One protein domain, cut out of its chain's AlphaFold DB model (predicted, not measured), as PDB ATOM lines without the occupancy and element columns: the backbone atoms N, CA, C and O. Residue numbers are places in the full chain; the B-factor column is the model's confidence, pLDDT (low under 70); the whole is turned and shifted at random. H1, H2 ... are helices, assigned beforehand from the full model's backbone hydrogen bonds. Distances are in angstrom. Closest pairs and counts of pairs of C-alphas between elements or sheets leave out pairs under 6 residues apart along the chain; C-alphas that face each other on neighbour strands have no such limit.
ATOM      1  N   ASP A   2     -44.574  -3.953  23.888       37.69
ATOM      2  CA  ASP A   2     -45.929  -4.253  23.437       37.69
ATOM      3  C   ASP A   2     -45.855  -5.107  22.171       37.69
ATOM      4  O   ASP A   2     -45.011  -4.877  21.303       37.69
ATOM      5  N   ASN A   3     -46.701  -6.133  22.117       42.00
ATOM      6  CA  ASN A   3     -46.737  -7.156  21.078       42.00
ATOM      7  C   ASN A   3     -47.279  -6.563  19.762       42.00
ATOM      8  O   ASN A   3     -48.461  -6.685  19.458       42.00
ATOM      9  N   TYR A   4     -46.423  -5.863  19.011       53.09
ATOM     10  CA  TYR A   4     -46.756  -5.252  17.713       53.09
ATOM     11  C   TYR A   4     -46.957  -6.290  16.585       53.09
ATOM     12  O   TYR A   4     -47.435  -5.934  15.510       53.09
ATOM     13  N   ASP A   5     -46.641  -7.568  16.829       55.91
ATOM     14  CA  ASP A   5     -46.674  -8.642  15.824       55.91
ATOM     15  C   ASP A   5     -48.083  -9.194  15.521       55.91
ATOM     16  O   ASP A   5     -48.290  -9.806  14.474       55.91
ATOM     17  N   ASP A   6     -49.087  -8.970  16.377       49.97
ATOM     18  CA  ASP A   6     -50.430  -9.540  16.151       49.97
ATOM     19  C   ASP A   6     -51.255  -8.764  15.107       49.97
ATOM     20  O   ASP A   6     -52.157  -9.325  14.478       49.97
ATOM     21  N   GLN A   7     -50.937  -7.489  14.851       55.47
ATOM     22  CA  GLN A   7     -51.611  -6.715  13.800       55.47
ATOM     23  C   GLN A   7     -51.189  -7.170  12.396       55.47
ATOM     24  O   GLN A   7     -52.009  -7.174  11.477       55.47
ATOM     25  N   ASP A   8     -49.959  -7.659  12.243       53.78
ATOM     26  CA  ASP A   8     -49.384  -8.135  10.982       53.78
ATOM     27  C   ASP A   8     -50.155  -9.284  10.333       53.78
ATOM     28  O   ASP A   8     -50.238  -9.378   9.104       53.78
ATOM     29  N   ALA A   9     -50.740 -10.165  11.144       53.78
ATOM     30  CA  ALA A   9     -51.488 -11.316  10.653       53.78
ATOM     31  C   ALA A   9     -52.753 -10.905   9.877       53.78
ATOM     32  O   ALA A   9     -53.150 -11.600   8.941       53.78
ATOM     33  N   CYS A  10     -53.348  -9.755  10.211       58.12
ATOM     34  CA  CYS A  10     -54.545  -9.240   9.544       58.12
ATOM     35  C   CYS A  10     -54.241  -8.721   8.122       58.12
ATOM     36  O   CYS A  10     -55.090  -8.795   7.232       58.12
ATOM     37  N   TYR A  11     -53.007  -8.267   7.867       59.72
ATOM     38  CA  TYR A  11     -52.629  -7.609   6.610       59.72
ATOM     39  C   TYR A  11     -52.084  -8.542   5.526       59.72
ATOM     40  O   TYR A  11     -52.116  -8.179   4.350       59.72
ATOM     41  N   ARG A  12     -51.656  -9.767   5.863       59.19
ATOM     42  CA  ARG A  12     -51.089 -10.719   4.879       59.19
ATOM     43  C   ARG A  12     -52.068 -11.130   3.767       59.19
ATOM     44  O   ARG A  12     -51.633 -11.649   2.743       59.19
ATOM     45  N   GLY A  13     -53.370 -10.901   3.952       66.44
ATOM     46  CA  GLY A  13     -54.409 -11.160   2.948       66.44
ATOM     47  C   GLY A  13     -54.883  -9.934   2.159       66.44
ATOM     48  O   GLY A  13     -55.659 -10.093   1.215       66.44
ATOM     49  N   LEU A  14     -54.459  -8.719   2.523       69.75
ATOM     50  CA  LEU A  14     -54.931  -7.498   1.869       69.75
ATOM     51  C   LEU A  14     -54.185  -7.260   0.549       69.75
ATOM     52  O   LEU A  14     -52.964  -7.372   0.448       69.75
ATOM     53  N   ASN A  15     -54.943  -6.927  -0.495       78.75
ATOM     54  CA  ASN A  15     -54.395  -6.494  -1.776       78.75
ATOM     55  C   ASN A  15     -54.508  -4.969  -1.914       78.75
ATOM     56  O   ASN A  15     -55.301  -4.322  -1.238       78.75
ATOM     57  N   LEU A  16     -53.722  -4.391  -2.825       78.81
ATOM     58  CA  LEU A  16     -53.715  -2.949  -3.091       78.81
ATOM     59  C   LEU A  16     -55.110  -2.382  -3.403       78.81
ATOM     60  O   LEU A  16     -55.442  -1.288  -2.959       78.81
ATOM     61  N   ALA A  17     -55.933  -3.150  -4.124       81.38
ATOM     62  CA  ALA A  17     -57.293  -2.751  -4.468       81.38
ATOM     63  C   ALA A  17     -58.191  -2.606  -3.227       81.38
ATOM     64  O   ALA A  17     -59.093  -1.778  -3.227       81.38
ATOM     65  N   ALA A  18     -57.933  -3.366  -2.160       82.06
ATOM     66  CA  ALA A  18     -58.651  -3.233  -0.900       82.06
ATOM     67  C   ALA A  18     -58.315  -1.916  -0.182       82.06
ATOM     68  O   ALA A  18     -59.216  -1.307   0.387       82.06
ATOM     69  N   CYS A  19     -57.067  -1.433  -0.260       82.00
ATOM     70  CA  CYS A  19     -56.678  -0.163   0.368       82.00
ATOM     71  C   CYS A  19     -57.395   1.044  -0.255       82.00
ATOM     72  O   CYS A  19     -57.776   1.974   0.456       82.00
ATOM     73  N   ASP A  20     -57.633   1.027  -1.569       84.44
ATOM     74  CA  ASP A  20     -58.352   2.098  -2.276       84.44
ATOM     75  C   ASP A  20     -59.838   2.186  -1.904       84.44
ATOM     76  O   ASP A  20     -60.457   3.242  -2.044       84.44
ATOM     77  N   LEU A  21     -60.409   1.084  -1.416       82.81
ATOM     78  CA  LEU A  21     -61.812   0.992  -1.017       82.81
ATOM     79  C   LEU A  21     -62.042   1.369   0.454       82.81
ATOM     80  O   LEU A  21     -63.200   1.482   0.869       82.81
ATOM     81  N   LEU A  22     -60.979   1.564   1.244       78.19
ATOM     82  CA  LEU A  22     -61.114   1.973   2.640       78.19
ATOM     83  C   LEU A  22     -61.688   3.399   2.729       78.19
ATOM     84  O   LEU A  22     -61.224   4.300   2.024       78.19
ATOM     85  N   PRO A  23     -62.698   3.636   3.590       77.75
ATOM     86  CA  PRO A  23     -63.205   4.979   3.823       77.75
ATOM     87  C   PRO A  23     -62.086   5.870   4.359       77.75
ATOM     88  O   PRO A  23     -61.413   5.507   5.319       77.75
ATOM     89  N   LYS A  24     -61.933   7.067   3.789       77.69
ATOM     90  CA  LYS A  24     -60.918   8.037   4.230       77.69
ATOM     91  C   LYS A  24     -61.164   8.577   5.645       77.69
ATOM     92  O   LYS A  24     -60.229   9.044   6.280       77.69
ATOM     93  N   ASP A  25     -62.407   8.470   6.129       71.12
ATOM     94  CA  ASP A  25     -62.897   9.216   7.294       71.12
ATOM     95  C   ASP A  25     -63.459   8.336   8.436       71.12
ATOM     96  O   ASP A  25     -64.173   8.856   9.296       71.12
ATOM     97  N   LYS A  26     -63.242   7.007   8.461       60.84
ATOM     98  CA  LYS A  26     -63.876   6.127   9.477       60.84
ATOM     99  C   LYS A  26     -62.907   5.398  10.411       60.84
ATOM    100  O   LYS A  26     -61.872   4.913   9.987       60.84
ATOM    101  N   VAL A  27     -63.356   5.288  11.670       52.03
ATOM    102  CA  VAL A  27     -62.645   4.813  12.878       52.03
ATOM    103  C   VAL A  27     -63.409   3.643  13.550       52.03
ATOM    104  O   VAL A  27     -63.736   3.689  14.728       52.03
ATOM    105  N   SER A  28     -63.834   2.607  12.815       52.28
ATOM    106  CA  SER A  28     -64.287   1.337  13.439       52.28
ATOM    107  C   SER A  28     -64.273   0.193  12.417       52.28
ATOM    108  O   SER A  28     -64.530   0.429  11.240       52.28
ATOM    109  N   PHE A  29     -63.959  -1.070  12.740       47.91
ATOM    110  CA  PHE A  29     -64.027  -1.836  14.005       47.91
ATOM    111  C   PHE A  29     -62.650  -2.308  14.542       47.91
ATOM    112  O   PHE A  29     -62.562  -3.018  15.537       47.91
ATOM    113  N   ALA A  30     -61.581  -1.892  13.878       64.19
ATOM    114  CA  ALA A  30     -60.193  -1.864  14.323       64.19
ATOM    115  C   ALA A  30     -59.635  -0.606  13.650       64.19
ATOM    116  O   ALA A  30     -59.975  -0.398  12.487       64.19
ATOM    117  N   ASP A  31     -58.903   0.258  14.346       74.31
ATOM    118  CA  ASP A  31     -58.507   1.607  13.899       74.31
ATOM    119  C   ASP A  31     -57.498   1.611  12.729       74.31
ATOM    120  O   ASP A  31     -56.440   2.222  12.799       74.31
ATOM    121  N   VAL A  32     -57.807   0.886  11.655       77.75
ATOM    122  CA  VAL A  32     -56.986   0.723  10.463       77.75
ATOM    123  C   VAL A  32     -57.348   1.821   9.487       77.75
ATOM    124  O   VAL A  32     -58.434   1.832   8.896       77.75
ATOM    125  N   THR A  33     -56.421   2.745   9.299       85.44
ATOM    126  CA  THR A  33     -56.552   3.800   8.308       85.44
ATOM    127  C   THR A  33     -56.159   3.295   6.917       85.44
ATOM    128  O   THR A  33     -55.518   2.255   6.739       85.44
ATOM    129  N   GLN A  34     -56.524   4.058   5.884       86.88
ATOM    130  CA  GLN A  34     -56.019   3.821   4.530       86.88
ATOM    131  C   GLN A  34     -54.480   3.872   4.481       86.88
ATOM    132  O   GLN A  34     -53.864   3.122   3.725       86.88
ATOM    133  N   GLU A  35     -53.865   4.721   5.304       89.00
ATOM    134  CA  GLU A  35     -52.414   4.861   5.418       89.00
ATOM    135  C   GLU A  35     -51.760   3.604   6.003       89.00
ATOM    136  O   GLU A  35     -50.789   3.114   5.427       89.00
ATOM    137  N   ASP A  36     -52.353   3.006   7.042       87.62
ATOM    138  CA  ASP A  36     -51.881   1.736   7.616       87.62
ATOM    139  C   ASP A  36     -51.938   0.598   6.592       87.62
ATOM    140  O   ASP A  36     -50.994  -0.185   6.466       87.62
ATOM    141  N   CYS A  37     -53.018   0.532   5.803       89.56
ATOM    142  CA  CYS A  37     -53.147  -0.449   4.722       89.56
ATOM    143  C   CYS A  37     -52.033  -0.282   3.685       89.56
ATOM    144  O   CYS A  37     -51.382  -1.256   3.304       89.56
ATOM    145  N   TYR A  38     -51.785   0.955   3.245       91.31
ATOM    146  CA  TYR A  38     -50.727   1.239   2.283       91.31
ATOM    147  C   TYR A  38     -49.344   0.888   2.818       91.31
ATOM    148  O   TYR A  38     -48.586   0.237   2.102       91.31
ATOM    149  N   PHE A  39     -49.039   1.251   4.064       91.38
ATOM    150  CA  PHE A  39     -47.772   0.912   4.702       91.38
ATOM    151  C   PHE A  39     -47.588  -0.608   4.836       91.38
ATOM    152  O   PHE A  39     -46.552  -1.143   4.446       91.38
ATOM    153  N   ALA A  40     -48.612  -1.334   5.293       89.81
ATOM    154  CA  ALA A  40     -48.547  -2.788   5.434       89.81
ATOM    155  C   ALA A  40     -48.329  -3.497   4.086       89.81
ATOM    156  O   ALA A  40     -47.539  -4.443   3.997       89.81
ATOM    157  N   VAL A  41     -48.989  -3.030   3.019       90.06
ATOM    158  CA  VAL A  41     -48.783  -3.556   1.662       90.06
ATOM    159  C   VAL A  41     -47.404  -3.169   1.121       90.06
ATOM    160  O   VAL A  41     -46.758  -4.022   0.514       90.06
ATOM    161  N   ALA A  42     -46.938  -1.938   1.362       93.56
ATOM    162  CA  ALA A  42     -45.596  -1.479   0.990       93.56
ATOM    163  C   ALA A  42     -44.533  -2.384   1.601       93.56
ATOM    164  O   ALA A  42     -43.704  -2.920   0.875       93.56
ATOM    165  N   ARG A  43     -44.626  -2.644   2.905       91.94
ATOM    166  CA  ARG A  43     -43.687  -3.514   3.606       91.94
ATOM    167  C   ARG A  43     -43.767  -4.961   3.137       91.94
ATOM    168  O   ARG A  43     -42.752  -5.551   2.798       91.94
ATOM    169  N   THR A  44     -44.971  -5.532   3.062       89.81
ATOM    170  CA  THR A  44     -45.168  -6.938   2.650       89.81
ATOM    171  C   THR A  44     -44.645  -7.209   1.237       89.81
ATOM    172  O   THR A  44     -44.242  -8.328   0.929       89.81
ATOM    173  N   ARG A  45     -44.690  -6.201   0.360       92.69
ATOM    174  CA  ARG A  45     -44.233  -6.297  -1.032       92.69
ATOM    175  C   ARG A  45     -42.855  -5.689  -1.267       92.69
ATOM    176  O   ARG A  45     -42.424  -5.687  -2.415       92.69
ATOM    177  N   GLU A  46     -42.221  -5.144  -0.231       95.12
ATOM    178  CA  GLU A  46     -40.983  -4.364  -0.330       95.12
ATOM    179  C   GLU A  46     -41.079  -3.229  -1.382       95.12
ATOM    180  O   GLU A  46     -40.112  -2.867  -2.046       95.12
ATOM    181  N   ASP A  47     -42.274  -2.651  -1.549       96.00
ATOM    182  CA  ASP A  47     -42.592  -1.644  -2.565       96.00
ATOM    183  C   ASP A  47     -42.794  -0.265  -1.930       96.00
ATOM    184  O   ASP A  47     -43.912   0.196  -1.676       96.00
ATOM    185  N   ALA A  48     -41.682   0.436  -1.711       97.12
ATOM    186  CA  ALA A  48     -41.689   1.788  -1.161       97.12
ATOM    187  C   ALA A  48     -42.366   2.827  -2.078       97.12
ATOM    188  O   ALA A  48     -42.631   3.945  -1.636       97.12
ATOM    189  N   SER A  49     -42.677   2.510  -3.345       96.56
ATOM    190  CA  SER A  49     -43.416   3.446  -4.210       96.56
ATOM    191  C   SER A  49     -44.831   3.724  -3.686       96.56
ATOM    192  O   SER A  49     -45.397   4.789  -3.950       96.56
ATOM    193  N   LEU A  50     -45.372   2.813  -2.870       95.44
ATOM    194  CA  LEU A  50     -46.673   2.955  -2.226       95.44
ATOM    195  C   LEU A  50     -46.700   4.039  -1.145       95.44
ATOM    196  O   LEU A  50     -47.750   4.650  -0.953       95.44
ATOM    197  N   CYS A  51     -45.559   4.373  -0.531       96.44
ATOM    198  CA  CYS A  51     -45.459   5.505   0.397       96.44
ATOM    199  C   CYS A  51     -45.865   6.831  -0.268       96.44
ATOM    200  O   CYS A  51     -46.438   7.709   0.371       96.44
ATOM    201  N   GLY A  52     -45.642   6.973  -1.582       95.81
ATOM    202  CA  GLY A  52     -46.046   8.155  -2.350       95.81
ATOM    203  C   GLY A  52     -47.561   8.330  -2.508       95.81
ATOM    204  O   GLY A  52     -47.998   9.395  -2.940       95.81
ATOM    205  N   LYS A  53     -48.362   7.310  -2.168       94.06
ATOM    206  CA  LYS A  53     -49.833   7.375  -2.188       94.06
ATOM    207  C   LYS A  53     -50.434   7.889  -0.876       94.06
ATOM    208  O   LYS A  53     -51.621   8.204  -0.845       94.06
ATOM    209  N   MET A  54     -49.637   7.966   0.188       92.25
ATOM    210  CA  MET A  54     -50.064   8.407   1.517       92.25
ATOM    211  C   MET A  54     -49.998   9.935   1.620       92.25
ATOM    212  O   MET A  54     -49.183  10.577   0.948       92.25
ATOM    213  N   LYS A  55     -50.846  10.537   2.461       91.50
ATOM    214  CA  LYS A  55     -50.809  11.987   2.697       91.50
ATOM    215  C   LYS A  55     -49.555  12.345   3.493       91.50
ATOM    216  O   LYS A  55     -48.869  13.305   3.140       91.50
ATOM    217  N   GLU A  56     -49.229  11.531   4.495       89.56
ATOM    218  CA  GLU A  56     -48.041  11.655   5.350       89.56
ATOM    219  C   GLU A  56     -47.000  10.564   5.026       89.56
ATOM    220  O   GLU A  56     -46.546   9.805   5.876       89.56
ATOM    221  N   GLY A  57     -46.612  10.473   3.748       93.31
ATOM    222  CA  GLY A  57     -45.720   9.418   3.242       93.31
ATOM    223  C   GLY A  57     -44.278   9.441   3.769       93.31
ATOM    224  O   GLY A  57     -43.563   8.456   3.596       93.31
ATOM    225  N   ASP A  58     -43.841  10.520   4.419       95.56
ATOM    226  CA  ASP A  58     -42.464  10.661   4.904       95.56
ATOM    227  C   ASP A  58     -42.124   9.606   5.979       95.56
ATOM    228  O   ASP A  58     -41.063   8.988   5.912       95.56
ATOM    229  N   GLY A  59     -43.052   9.313   6.903       93.50
ATOM    230  CA  GLY A  59     -42.880   8.251   7.907       93.50
ATOM    231  C   GLY A  59     -42.818   6.845   7.301       93.50
ATOM    232  O   GLY A  59     -42.069   5.991   7.769       93.50
ATOM    233  N   CYS A  60     -43.555   6.617   6.210       96.25
ATOM    234  CA  CYS A  60     -43.470   5.375   5.443       96.25
ATOM    235  C   CYS A  60     -42.091   5.228   4.791       96.25
ATOM    236  O   CYS A  60     -41.478   4.170   4.902       96.25
ATOM    237  N   TYR A  61     -41.574   6.288   4.154       97.69
ATOM    238  CA  TYR A  61     -40.249   6.250   3.534       97.69
ATOM    239  C   TYR A  61     -39.127   6.025   4.544       97.69
ATOM    240  O   TYR A  61     -38.266   5.201   4.262       97.69
ATOM    241  N   ASP A  62     -39.145   6.696   5.700       95.88
ATOM    242  CA  ASP A  62     -38.154   6.505   6.772       95.88
ATOM    243  C   ASP A  62     -38.077   5.039   7.219       95.88
ATOM    244  O   ASP A  62     -37.016   4.411   7.219       95.88
ATOM    245  N   ARG A  63     -39.239   4.442   7.494       95.56
ATOM    246  CA  ARG A  63     -39.315   3.054   7.948       95.56
ATOM    247  C   ARG A  63     -38.914   2.054   6.867       95.56
ATOM    248  O   ARG A  63     -38.130   1.149   7.139       95.56
ATOM    249  N   MET A  64     -39.393   2.248   5.637       97.38
ATOM    250  CA  MET A  64     -39.010   1.415   4.493       97.38
ATOM    251  C   MET A  64     -37.516   1.546   4.171       97.38
ATOM    252  O   MET A  64     -36.894   0.556   3.802       97.38
ATOM    253  N   ALA A  65     -36.924   2.736   4.333       97.38
ATOM    254  CA  ALA A  65     -35.489   2.950   4.163       97.38
ATOM    255  C   ALA A  65     -34.698   2.049   5.108       97.38
ATOM    256  O   ALA A  65     -33.790   1.354   4.660       97.38
ATOM    257  N   PHE A  66     -35.075   2.017   6.388       95.19
ATOM    258  CA  PHE A  66     -34.429   1.176   7.392       95.19
ATOM    259  C   PHE A  66     -34.644  -0.321   7.139       95.19
ATOM    260  O   PHE A  66     -33.682  -1.085   7.135       95.19
ATOM    261  N   GLU A  67     -35.885  -0.750   6.894       94.94
ATOM    262  CA  GLU A  67     -36.222  -2.168   6.697       94.94
ATOM    263  C   GLU A  67     -35.573  -2.757   5.436       94.94
ATOM    264  O   GLU A  67     -35.088  -3.888   5.465       94.94
ATOM    265  N   LEU A  68     -35.507  -1.980   4.350       96.62
ATOM    266  CA  LEU A  68     -34.864  -2.387   3.096       96.62
ATOM    267  C   LEU A  68     -33.376  -2.032   3.034       96.62
ATOM    268  O   LEU A  68     -32.695  -2.402   2.077       96.62
ATOM    269  N   MET A  69     -32.866  -1.306   4.030       96.50
ATOM    270  CA  MET A  69     -31.512  -0.756   4.036       96.50
ATOM    271  C   MET A  69     -31.208   0.057   2.760       96.50
ATOM    272  O   MET A  69     -30.103  -0.026   2.219       96.50
ATOM    273  N   ASP A  70     -32.168   0.850   2.274       97.69
ATOM    274  CA  ASP A  70     -32.077   1.657   1.047       97.69
ATOM    275  C   ASP A  70     -32.064   3.159   1.374       97.69
ATOM    276  O   ASP A  70     -33.099   3.785   1.620       97.69
ATOM    277  N   GLU A  71     -30.879   3.773   1.342       96.88
ATOM    278  CA  GLU A  71     -30.712   5.194   1.656       96.88
ATOM    279  C   GLU A  71     -31.298   6.150   0.609       96.88
ATOM    280  O   GLU A  71     -31.445   7.345   0.888       96.88
ATOM    281  N   SER A  72     -31.637   5.656  -0.587       97.00
ATOM    282  CA  SER A  72     -32.309   6.466  -1.610       97.00
ATOM    283  C   SER A  72     -33.753   6.791  -1.220       97.00
ATOM    284  O   SER A  72     -34.330   7.768  -1.699       97.00
ATOM    285  N   LEU A  73     -34.342   6.015  -0.303       97.56
ATOM    286  CA  LEU A  73     -35.666   6.296   0.245       97.56
ATOM    287  C   LEU A  73     -35.649   7.493   1.200       97.56
ATOM    288  O   LEU A  73     -36.608   8.264   1.195       97.56
ATOM    289  N   CYS A  74     -34.542   7.743   1.910       96.56
ATOM    290  CA  CYS A  74     -34.395   8.960   2.713       96.56
ATOM    291  C   CYS A  74     -34.439  10.236   1.845       96.56
ATOM    292  O   CYS A  74     -34.893  11.279   2.308       96.56
ATOM    293  N   ASP A  75     -34.025  10.185   0.570       95.06
ATOM    294  CA  ASP A  75     -34.123  11.335  -0.348       95.06
ATOM    295  C   ASP A  75     -35.568  11.696  -0.720       95.06
ATOM    296  O   ASP A  75     -35.821  12.806  -1.193       95.06
ATOM    297  N   LYS A  76     -36.516  10.771  -0.528       96.00
ATOM    298  CA  LYS A  76     -37.936  10.986  -0.835       96.00
ATOM    299  C   LYS A  76     -38.693  11.687   0.294       96.00
ATOM    300  O   LYS A  76     -39.817  12.131   0.062       96.00
ATOM    301  N   ILE A  77     -38.082  11.806   1.475       94.88
ATOM    302  CA  ILE A  77     -38.642  12.516   2.628       94.88
ATOM    303  C   ILE A  77     -38.598  14.023   2.352       94.88
ATOM    304  O   ILE A  77     -37.534  14.589   2.079       94.88
ATOM    305  N   LYS A  78     -39.765  14.675   2.396       91.31
ATOM    306  CA  LYS A  78     -39.921  16.088   2.010       91.31
ATOM    307  C   LYS A  78     -39.439  17.051   3.084       91.31
ATOM    308  O   LYS A  78     -38.946  18.128   2.744       91.31
ATOM    309  N   ASP A  79     -39.580  16.683   4.355       81.69
ATOM    310  CA  ASP A  79     -38.988  17.431   5.461       81.69
ATOM    311  C   ASP A  79     -37.458  17.305   5.402       81.69
ATOM    312  O   ASP A  79     -36.868  16.347   5.893       81.69
ATOM    313  N   ALA A  80     -36.819  18.236   4.697       69.19
ATOM    314  CA  ALA A  80     -35.375  18.265   4.468       69.19
ATOM    315  C   ALA A  80     -34.718  19.548   4.997       69.19
ATOM    316  O   ALA A  80     -33.506  19.716   4.866       69.19
ATOM    317  N   SER A  81     -35.496  20.484   5.549       65.00
ATOM    318  CA  SER A  81     -34.995  21.822   5.880       65.00
ATOM    319  C   SER A  81     -34.144  21.881   7.148       65.00
ATOM    320  O   SER A  81     -33.437  22.868   7.340       65.00
ATOM    321  N   GLU A  82     -34.157  20.846   7.992       68.69
ATOM    322  CA  GLU A  82     -33.386  20.819   9.237       68.69
ATOM    323  C   GLU A  82     -32.689  19.474   9.466       68.69
ATOM    324  O   GLU A  82     -33.157  18.433   9.034       68.69
ATOM    325  N   TRP A  83     -31.579  19.452  10.200       63.47
ATOM    326  CA  TRP A  83     -30.898  18.199  10.569       63.47
ATOM    327  C   TRP A  83     -31.700  17.351  11.576       63.47
ATOM    328  O   TRP A  83     -31.480  16.149  11.686       63.47
ATOM    329  N   ARG A  84     -32.638  17.980  12.303       69.88
ATOM    330  CA  ARG A  84     -33.666  17.305  13.114       69.88
ATOM    331  C   ARG A  84     -34.873  16.869  12.290       69.88
ATOM    332  O   ARG A  84     -35.842  16.380  12.862       69.88
ATOM    333  N   SER A  85     -34.826  17.070  10.976       88.06
ATOM    334  CA  SER A  85     -35.854  16.535  10.108       88.06
ATOM    335  C   SER A  85     -35.863  15.018  10.161       88.06
ATOM    336  O   SER A  85     -34.868  14.354  10.496       88.06
ATOM    337  N   LEU A  86     -36.999  14.469   9.760       91.12
ATOM    338  CA  LEU A  86     -37.133  13.036   9.582       91.12
ATOM    339  C   LEU A  86     -36.099  12.499   8.576       91.12
ATOM    340  O   LEU A  86     -35.525  11.439   8.799       91.12
ATOM    341  N   ARG A  87     -35.748  13.274   7.538       92.75
ATOM    342  CA  ARG A  87     -34.697  12.904   6.576       92.75
ATOM    343  C   ARG A  87     -33.319  12.767   7.220       92.75
ATOM    344  O   ARG A  87     -32.605  11.808   6.932       92.75
ATOM    345  N   GLY A  88     -32.931  13.715   8.073       90.06
ATOM    346  CA  GLY A  88     -31.659  13.650   8.798       90.06
ATOM    347  C   GLY A  88     -31.588  12.415   9.699       90.06
ATOM    348  O   GLY A  88     -30.605  11.674   9.667       90.06
ATOM    349  N   SER A  89     -32.675  12.150  10.426       89.06
ATOM    350  CA  SER A  89     -32.812  10.978  11.299       89.06
ATOM    351  C   SER A  89     -32.743   9.656  10.521       89.06
ATOM    352  O   SER A  89     -32.028   8.750  10.946       89.06
ATOM    353  N   CYS A  90     -33.378   9.584   9.345       94.69
ATOM    354  CA  CYS A  90     -33.329   8.438   8.428       94.69
ATOM    355  C   CYS A  90     -31.885   8.064   8.052       94.69
ATOM    356  O   CYS A  90     -31.460   6.916   8.205       94.69
ATOM    357  N   TYR A  91     -31.077   9.049   7.638       93.62
ATOM    358  CA  TYR A  91     -29.668   8.810   7.307       93.62
ATOM    359  C   TYR A  91     -28.833   8.379   8.508       93.62
ATOM    360  O   TYR A  91     -27.978   7.510   8.359       93.62
ATOM    361  N   ILE A  92     -29.069   8.957   9.688       89.25
ATOM    362  CA  ILE A  92     -28.353   8.583  10.916       89.25
ATOM    363  C   ILE A  92     -28.677   7.132  11.301       89.25
ATOM    364  O   ILE A  92     -27.769   6.363  11.615       89.25
ATOM    365  N   ALA A  93     -29.950   6.731  11.225       90.25
ATOM    366  CA  ALA A  93     -30.370   5.362  11.511       90.25
ATOM    367  C   ALA A  93     -29.738   4.352  10.538       90.25
ATOM    368  O   ALA A  93     -29.238   3.307  10.960       90.25
ATOM    369  N   LEU A  94     -29.686   4.679   9.243       93.62
ATOM    370  CA  LEU A  94     -29.026   3.837   8.243       93.62
ATOM    371  C   LEU A  94     -27.510   3.798   8.396       93.62
ATOM    372  O   LEU A  94     -26.922   2.727   8.262       93.62
ATOM    373  N   ALA A  95     -26.879   4.930   8.717       91.25
ATOM    374  CA  ALA A  95     -25.465   4.971   9.065       91.25
ATOM    375  C   ALA A  95     -25.178   3.986  10.208       91.25
ATOM    376  O   ALA A  95     -24.187   3.259  10.144       91.25
ATOM    377  N   ALA A  96     -26.075   3.899  11.204       85.69
ATOM    378  CA  ALA A  96     -25.958   3.005  12.364       85.69
ATOM    379  C   ALA A  96     -26.069   1.550  11.975       85.69
ATOM    380  O   ALA A  96     -25.178   0.753  12.273       85.69
ATOM    381  N   ALA A  97     -27.129   1.219  11.250       88.50
ATOM    382  CA  ALA A  97     -27.371  -0.142  10.822       88.50
ATOM    383  C   ALA A  97     -26.270  -0.652   9.873       88.50
ATOM    384  O   ALA A  97     -25.835  -1.797   9.993       88.50
ATOM    385  N   LYS A  98     -25.780   0.196   8.956       91.12
ATOM    386  CA  LYS A  98     -24.738  -0.158   7.972       91.12
ATOM    387  C   LYS A  98     -23.311  -0.008   8.495       91.12
ATOM    388  O   LYS A  98     -22.391  -0.516   7.857       91.12
ATOM    389  N   LYS A  99     -23.116   0.683   9.624       85.88
ATOM    390  CA  LYS A  99     -21.807   1.184  10.084       85.88
ATOM    391  C   LYS A  99     -21.098   2.009   9.001       85.88
ATOM    392  O   LYS A  99     -19.886   1.902   8.818       85.88
ATOM    393  N   ASP A 100     -21.871   2.809   8.269       87.81
ATOM    394  CA  ASP A 100     -21.390   3.642   7.167       87.81
ATOM    395  C   ASP A 100     -21.434   5.121   7.556       87.81
ATOM    396  O   ASP A 100     -22.457   5.801   7.452       87.81
ATOM    397  N   PHE A 101     -20.284   5.629   7.992       83.12
ATOM    398  CA  PHE A 101     -20.101   7.025   8.377       83.12
ATOM    399  C   PHE A 101     -20.308   8.009   7.221       83.12
ATOM    400  O   PHE A 101     -20.664   9.166   7.456       83.12
ATOM    401  N   GLY A 102     -20.149   7.559   5.971       86.50
ATOM    402  CA  GLY A 102     -20.413   8.376   4.791       86.50
ATOM    403  C   GLY A 102     -21.857   8.873   4.757       86.50
ATOM    404  O   GLY A 102     -22.108  10.010   4.355       86.50
TER     405      GLY A 102
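This is residues 2 to 102 of the 183 residues of an uncharacterized protein of Candidatus Diapherotrites archaeon (UniProt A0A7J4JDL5). Four helices with nearly aligned lines make an elongated body: H3, H4 and H5 run back and forth as a small triangle, and H6 lies side by side with H5 and carries the length on from there. Two short helices, H1 and H2, pack on H3 at the other end, and two long stretches with no named element, residues 21 to 33 and 69 to 85, join H2 to H3 and H5 to H6. The printed part has 101 residues with six named helices, H1 to H6 in chain order, and no named strand; the class is all helix. It is compact, with a radius of gyration of the C-alphas of 14.7 A, and its C-alphas span 44 by 26 by 25 A.

Begin at Asp 2 and go on to C-alpha 8 at (-49.384, -8.135, 10.982), where H1, residues 8 to 11, starts. H2 follows at residues 16 to 20. Find C-alpha 34 at (-56.019, 3.821, 4.530); from there H3 runs to residue 44, 15.4 A from first to last C-alpha. H4 is residues 48 to 53, and H5 is residues 57 to 68, 16.0 A long. H6, the longest helix, takes residues 86 to 98 over 18.2 A and ends at C-alpha 98, (-24.738, -0.158, 7.972).

Start at H3, the hub, which touches H1, H2 and H4. Look at Tyr 11 of H1 and Ala 40 of H3, whose C-alphas are the closest pair at 6.4 A. H2 touches H3 with its closest C-alphas, those of Cys 19 and Cys 37, 5.6 A apart. H1 and H2 are apart. H3 and H4 form a helical hairpin: they touch at Ala 42 and Ala 48, the closest C-alphas at 5.5 A, at a shallow tilt of 12 degrees, opposite ways. H4 and H5 form another, at 9 degrees, opposite ways, with C-alphas 51 and 57 closest at 4.8 A. H3 and H5 are close but not clearly touching, with C-alphas 39 and 60 closest at 6.2 A. H5 and H6 touch at a shallow tilt of 5 degrees, the same way, with C-alphas 62 and 90 closest at 5.5 A. The helix packing is mostly aligned, at shallow tilts. In H2, H3, H5 and H6 every O i to N i+4 pair is within hydrogen-bond range; H4 has 0 of 2 but 3 of 3 O i to N i+3 pairs, and H1 is too short for an i+4 pair.

The two C-alphas farthest apart, those of Phe 29 and Gly 102, are 45.7 A apart. The printed part has no cut, and the links from H2 to H3 and from H5 to H6 are long. In the B-factor column the mean pLDDT of the printed part is 82.8; look for values under 70 at residues 2 to 14, 26 to 30 and 80 to 84.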